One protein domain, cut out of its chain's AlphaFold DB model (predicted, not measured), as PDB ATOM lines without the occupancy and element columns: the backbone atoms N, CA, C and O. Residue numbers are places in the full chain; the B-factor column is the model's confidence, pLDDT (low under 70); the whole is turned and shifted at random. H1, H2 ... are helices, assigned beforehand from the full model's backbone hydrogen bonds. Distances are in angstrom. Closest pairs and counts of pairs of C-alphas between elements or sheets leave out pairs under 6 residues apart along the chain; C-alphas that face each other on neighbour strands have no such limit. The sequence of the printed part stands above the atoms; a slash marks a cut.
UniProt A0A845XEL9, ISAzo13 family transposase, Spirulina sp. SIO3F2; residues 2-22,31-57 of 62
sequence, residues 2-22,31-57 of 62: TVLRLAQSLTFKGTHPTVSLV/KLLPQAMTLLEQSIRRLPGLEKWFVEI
ATOM      1  N   THR A   2     252.179 233.760 190.549       91.38
ATOM      2  CA  THR A   2     250.976 234.292 189.873       91.38
ATOM      3  C   THR A   2     249.747 234.431 190.777       91.38
ATOM      4  O   THR A   2     249.091 235.465 190.753       91.38
ATOM      5  N   VAL A   3     249.470 233.439 191.627       91.81
ATOM      6  CA  VAL A   3     248.322 233.465 192.555       91.81
ATOM      7  C   VAL A   3     248.446 234.578 193.601       91.81
ATOM      8  O   VAL A   3     247.466 235.254 193.897       91.81
ATOM      9  N   LEU A   4     249.652 234.809 194.131       92.25
ATOM     10  CA  LEU A   4     249.892 235.858 195.124       92.25
ATOM     11  C   LEU A   4     249.706 237.247 194.501       92.25
ATOM     12  O   LEU A   4     249.027 238.096 195.072       92.25
ATOM     13  N   ARG A   5     250.261 237.445 193.298       91.62
ATOM     14  CA  ARG A   5     250.113 238.693 192.535       91.62
ATOM     15  C   ARG A   5     248.657 238.959 192.171       91.62
ATOM     16  O   ARG A   5     248.198 240.090 192.287       91.62
ATOM     17  N   LEU A   6     247.921 237.914 191.790       93.12
ATOM     18  CA  LEU A   6     246.490 238.016 191.527       93.12
ATOM     19  C   LEU A   6     245.738 238.460 192.788       93.12
ATOM     20  O   LEU A   6     245.020 239.452 192.727       93.12
ATOM     21  N   ALA A   7     245.956 237.797 193.927       92.69
ATOM     22  CA  ALA A   7     245.317 238.152 195.196       92.69
ATOM     23  C   ALA A   7     245.603 239.606 195.620       92.69
ATOM     24  O   ALA A   7     244.701 240.291 196.091       92.69
ATOM     25  N   GLN A   8     246.832 240.089 195.406       92.62
ATOM     26  CA  GLN A   8     247.235 241.475 195.686       92.62
ATOM     27  C   GLN A   8     246.577 242.494 194.743       92.62
ATOM     28  O   GLN A   8     246.333 243.627 195.143       92.62
ATOM     29  N   SER A   9     246.282 242.100 193.501       93.62
ATOM     30  CA  SER A   9     245.654 242.976 192.502       93.62
ATOM     31  C   SER A   9     244.136 243.122 192.651       93.62
ATOM     32  O   SER A   9     243.542 243.974 191.994       93.62
ATOM     33  N   LEU A  10     243.499 242.296 193.490       94.06
ATOM     34  CA  LEU A  10     242.061 242.382 193.729       94.06
ATOM     35  C   LEU A  10     241.694 243.702 194.416       94.06
ATOM     36  O   LEU A  10     242.510 244.338 195.081       94.06
ATOM     37  N   THR A  11     240.430 244.088 194.275       93.00
ATOM     38  CA  THR A  11     239.901 245.315 194.869       93.00
ATOM     39  C   THR A  11     238.536 245.029 195.470       93.00
ATOM     40  O   THR A  11     237.631 244.559 194.782       93.00
ATOM     41  N   PHE A  12     238.364 245.342 196.751       86.25
ATOM     42  CA  PHE A  12     237.074 245.264 197.430       86.25
ATOM     43  C   PHE A  12     236.632 246.668 197.835       86.25
ATOM     44  O   PHE A  12     237.341 247.359 198.560       86.25
ATOM     45  N   LYS A  13     235.467 247.110 197.337       89.50
ATOM     46  CA  LYS A  13     234.938 248.474 197.557       89.50
ATOM     47  C   LYS A  13     235.971 249.582 197.267       89.50
ATOM     48  O   LYS A  13     236.082 250.547 198.013       89.50
ATOM     49  N   GLY A  14     236.768 249.417 196.210       90.06
ATOM     50  CA  GLY A  14     237.825 250.369 195.837       90.06
ATOM     51  C   GLY A  14     239.117 250.271 196.659       90.06
ATOM     52  O   GLY A  14     240.061 250.996 196.371       90.06
ATOM     53  N   THR A  15     239.192 249.376 197.648       89.81
ATOM     54  CA  THR A  15     240.374 249.195 198.504       89.81
ATOM     55  C   THR A  15     241.132 247.925 198.122       89.81
ATOM     56  O   THR A  15     240.528 246.859 197.964       89.81
ATOM     57  N   HIS A  16     242.453 248.032 197.985       89.00
ATOM     58  CA  HIS A  16     243.323 246.878 197.768       89.00
ATOM     59  C   HIS A  16     243.537 246.093 199.071       89.00
ATOM     60  O   HIS A  16     243.719 246.701 200.129       89.00
ATOM     61  N   PRO A  17     243.526 244.751 199.029       91.19
ATOM     62  CA  PRO A  17     243.737 243.924 200.203       91.19
ATOM     63  C   PRO A  17     245.225 243.822 200.562       91.19
ATOM     64  O   PRO A  17     246.094 243.702 199.698       91.19
ATOM     65  N   THR A  18     245.518 243.760 201.860       91.62
ATOM     66  CA  THR A  18     246.842 243.368 202.359       91.62
ATOM     67  C   THR A  18     246.955 241.847 202.340       91.62
ATOM     68  O   THR A  18     246.229 241.158 203.054       91.62
ATOM     69  N   VAL A  19     247.873 241.308 201.535       90.88
ATOM     70  CA  VAL A  19     248.050 239.856 201.364       90.88
ATOM     71  C   VAL A  19     249.333 239.389 202.043       90.88
ATOM     72  O   VAL A  19     250.414 239.886 201.737       90.88
ATOM     73  N   SER A  20     249.220 238.394 202.926       91.12
ATOM     74  CA  SER A  20     250.352 237.708 203.564       91.12
ATOM     75  C   SER A  20     250.297 236.212 203.262       91.12
ATOM     76  O   SER A  20     249.279 235.567 203.511       91.12
ATOM     77  N   LEU A  21     251.383 235.650 202.725       91.06
ATOM     78  CA  LEU A  21     251.477 234.216 202.450       91.06
ATOM     79  C   LEU A  21     251.871 233.461 203.722       91.06
ATOM     80  O   LEU A  21     252.971 233.647 204.238       91.06
ATOM     81  N   VAL A  22     251.002 232.570 204.199       90.62
ATOM     82  CA  VAL A  22     251.328 231.675 205.313       90.62
ATOM     83  C   VAL A  22     251.938 230.391 204.758       90.62
ATOM     84  O   VAL A  22     251.257 229.598 204.118       90.62
ATOM     85  N   LYS A  31     243.613 221.094 219.001       81.00
ATOM     86  CA  LYS A  31     242.423 221.579 219.706       81.00
ATOM     87  C   LYS A  31     242.820 222.662 220.695       81.00
ATOM     88  O   LYS A  31     243.809 222.527 221.412       81.00
ATOM     89  N   LEU A  32     242.021 223.721 220.747       83.06
ATOM     90  CA  LEU A  32     242.129 224.721 221.798       83.06
ATOM     91  C   LEU A  32     241.721 224.089 223.137       83.06
ATOM     92  O   LEU A  32     240.769 223.306 223.188       83.06
ATOM     93  N   LEU A  33     242.429 224.422 224.219       89.88
ATOM     94  CA  LEU A  33     242.028 223.980 225.554       89.88
ATOM     95  C   LEU A  33     240.650 224.573 225.901       89.88
ATOM     96  O   LEU A  33     240.415 225.745 225.594       89.88
ATOM     97  N   PRO A  34     239.763 223.830 226.593       87.44
ATOM     98  CA  PRO A  34     238.432 224.321 226.952       87.44
ATOM     99  C   PRO A  34     238.460 225.669 227.677       87.44
ATOM    100  O   PRO A  34     237.707 226.568 227.325       87.44
ATOM    101  N   GLN A  35     239.395 225.847 228.615       88.44
ATOM    102  CA  GLN A  35     239.569 227.097 229.358       88.44
ATOM    103  C   GLN A  35     239.897 228.288 228.443       88.44
ATOM    104  O   GLN A  35     239.362 229.379 228.626       88.44
ATOM    105  N   ALA A  36     240.750 228.080 227.436       88.88
ATOM    106  CA  ALA A  36     241.098 229.126 226.479       88.88
ATOM    107  C   ALA A  36     239.924 229.443 225.538       88.88
ATOM    108  O   ALA A  36     239.716 230.604 225.192       88.88
ATOM    109  N   MET A  37     239.107 228.441 225.186       89.38
ATOM    110  CA  MET A  37     237.864 228.665 224.442       89.38
ATOM    111  C   MET A  37     236.859 229.487 225.258       89.38
ATOM    112  O   MET A  37     236.233 230.389 224.713       89.38
ATOM    113  N   THR A  38     236.726 229.231 226.565       88.38
ATOM    114  CA  THR A  38     235.824 229.999 227.439       88.38
ATOM    115  C   THR A  38     236.180 231.482 227.471       88.38
ATOM    116  O   THR A  38     235.283 232.317 227.404       88.38
ATOM    117  N   LEU A  39     237.473 231.819 227.531       88.06
ATOM    118  CA  LEU A  39     237.929 233.210 227.452       88.06
ATOM    119  C   LEU A  39     237.590 233.841 226.098       88.06
ATOM    120  O   LEU A  39     237.130 234.976 226.043       88.06
ATOM    121  N   LEU A  40     237.767 233.095 225.005       87.25
ATOM    122  CA  LEU A  40     237.438 233.581 223.668       87.25
ATOM    123  C   LEU A  40     235.933 233.859 223.516       87.25
ATOM    124  O   LEU A  40     235.562 234.910 222.998       87.25
ATOM    125  N   GLU A  41     235.070 232.969 224.013       87.75
ATOM    126  CA  GLU A  41     233.608 233.124 223.948       87.75
ATOM    127  C   GLU A  41     233.107 234.399 224.647       87.75
ATOM    128  O   GLU A  41     232.095 234.946 224.228       87.75
ATOM    129  N   GLN A  42     233.824 234.934 225.643       87.62
ATOM    130  CA  GLN A  42     233.466 236.214 226.279       87.62
ATOM    131  C   GLN A  42     233.534 237.398 225.303       87.62
ATOM    132  O   GLN A  42     232.797 238.371 225.455       87.62
ATOM    133  N   SER A  43     234.414 237.319 224.301       86.12
ATOM    134  CA  SER A  43     234.541 238.339 223.256       86.12
ATOM    135  C   SER A  43     233.587 238.121 222.079       86.12
ATOM    136  O   SER A  43     233.353 239.050 221.314       86.12
ATOM    137  N   ILE A  44     233.014 236.924 221.928       89.62
ATOM    138  CA  ILE A  44     232.176 236.561 220.782       89.62
ATOM    139  C   ILE A  44     230.709 236.854 221.105       89.62
ATOM    140  O   ILE A  44     230.151 236.346 222.076       89.62
ATOM    141  N   ARG A  45     230.034 237.616 220.243       89.25
ATOM    142  CA  ARG A  45     228.592 237.865 220.358       89.25
ATOM    143  C   ARG A  45     227.828 236.897 219.461       89.25
ATOM    144  O   ARG A  45     228.041 236.858 218.249       89.25
ATOM    145  N   ARG A  46     226.931 236.104 220.052       88.25
ATOM    146  CA  ARG A  46     226.008 235.226 219.315       88.25
ATOM    147  C   ARG A  46     224.777 236.022 218.897       88.25
ATOM    148  O   ARG A  46     224.212 236.747 219.713       88.25
ATOM    149  N   LEU A  47     224.359 235.870 217.645       86.25
ATOM    150  CA  LEU A  47     223.174 236.544 217.124       86.25
ATOM    151  C   LEU A  47     221.934 235.674 217.389       86.25
ATOM    152  O   LEU A  47     221.842 234.572 216.840       86.25
ATOM    153  N   PRO A  48     220.995 236.114 218.248       85.00
ATOM    154  CA  PRO A  48     219.810 235.324 218.557       85.00
ATOM    155  C   PRO A  48     218.955 235.136 217.297       85.00
ATOM    156  O   PRO A  48     218.747 236.073 216.532       85.00
ATOM    157  N   GLY A  49     218.460 233.916 217.087       87.00
ATOM    158  CA  GLY A  49     217.656 233.560 215.913       87.00
ATOM    159  C   GLY A  49     218.455 233.072 214.700       87.00
ATOM    160  O   GLY A  49     217.843 232.696 213.705       87.00
ATOM    161  N   LEU A  50     219.791 233.026 214.780       87.81
ATOM    162  CA  LEU A  50     220.653 232.432 213.754       87.81
ATOM    163  C   LEU A  50     221.336 231.153 214.249       87.81
ATOM    164  O   LEU A  50     221.397 230.866 215.447       87.81
ATOM    165  N   GLU A  51     221.850 230.366 213.303       85.00
ATOM    166  CA  GLU A  51     222.571 229.138 213.618       85.00
ATOM    167  C   GLU A  51     223.876 229.415 214.373       85.00
ATOM    168  O   GLU A  51     224.456 230.498 214.312       85.00
ATOM    169  N   LYS A  52     224.386 228.375 215.042       82.50
ATOM    170  CA  LYS A  52     225.556 228.431 215.929       82.50
ATOM    171  C   LYS A  52     226.749 229.199 215.349       82.50
ATOM    172  O   LYS A  52     227.460 229.845 216.107       82.50
ATOM    173  N   TRP A  53     227.008 229.114 214.049       88.00
ATOM    174  CA  TRP A  53     228.209 229.684 213.428       88.00
ATOM    175  C   TRP A  53     228.097 231.175 213.086       88.00
ATOM    176  O   TRP A  53     229.106 231.786 212.740       88.00
ATOM    177  N   PHE A  54     226.911 231.774 213.230       87.81
ATOM    178  CA  PHE A  54     226.705 233.203 213.019       87.81
ATOM    179  C   PHE A  54     227.099 233.984 214.269       87.81
ATOM    180  O   PHE A  54     226.392 233.994 215.282       87.81
ATOM    181  N   VAL A  55     228.263 234.624 214.191       89.31
ATOM    182  CA  VAL A  55     228.853 235.365 215.301       89.31
ATOM    183  C   VAL A  55     229.377 236.720 214.863       89.31
ATOM    184  O   VAL A  55     229.860 236.883 213.743       89.31
ATOM    185  N   GLU A  56     229.326 237.676 215.780       88.56
ATOM    186  CA  GLU A  56     229.989 238.967 215.658       88.56
ATOM    187  C   GLU A  56     231.197 238.988 216.603       88.56
ATOM    188  O   GLU A  56     231.081 238.662 217.788       88.56
ATOM    189  N   ILE A  57     232.364 239.354 216.071       90.62
ATOM    190  CA  ILE A  57     233.604 239.511 216.839       90.62
ATOM    191  C   ILE A  57     233.946 241.007 216.829       90.62
ATOM    192  O   ILE A  57     234.472 241.496 215.825       90.62
TER     193      ILE A  57
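Overview. This is residues 2 to 22 and 31 to 57 of the 62 residues of the protein "ISAzo13 family transposase" of Spirulina sp. SIO3F2 (UniProt A0A845XEL9). Here is little regular structure: two small separate lobes, each with one helix, on the two sides of a cut. In one, H2 leads into residues 44 to 57, which loop out and fold back; in the other, after H1, residues 10 to 22 turn back beside it. The printed part has 48 residues with two named helices, H1 then H2, and no named strand; the class is all helix, though under half of the residues are in named elements. The whole is extended, with a radius of gyration of the C-alphas of 17.0 A and spans of 41 by 28 by 16 A.

Along the chain. Find C-alpha 34 at (238.432, 224.321, 226.952); from there H2, residues 34 to 43, runs 15.0 A. H1, residues 2 to 9, runs 10.5 A from C-alpha 2 at (250.976, 234.292, 189.873).

Arrangement. H2 and H1 are apart. Look at residues 45 to 46, a short antiparallel pairing with residues 55 to 56. Every O i to N i+4 pair is within hydrogen-bond range in H1, and 5 of 6 in H2.

Size, cuts and confidence. The C-alphas of Thr 2 and Pro 48, the two farthest apart, are 42.4 A apart. Residues 23 to 30 are not printed; C-alphas 22 and 31 are 19.7 A apart across this cut. No printed residue has a pLDDT under 70.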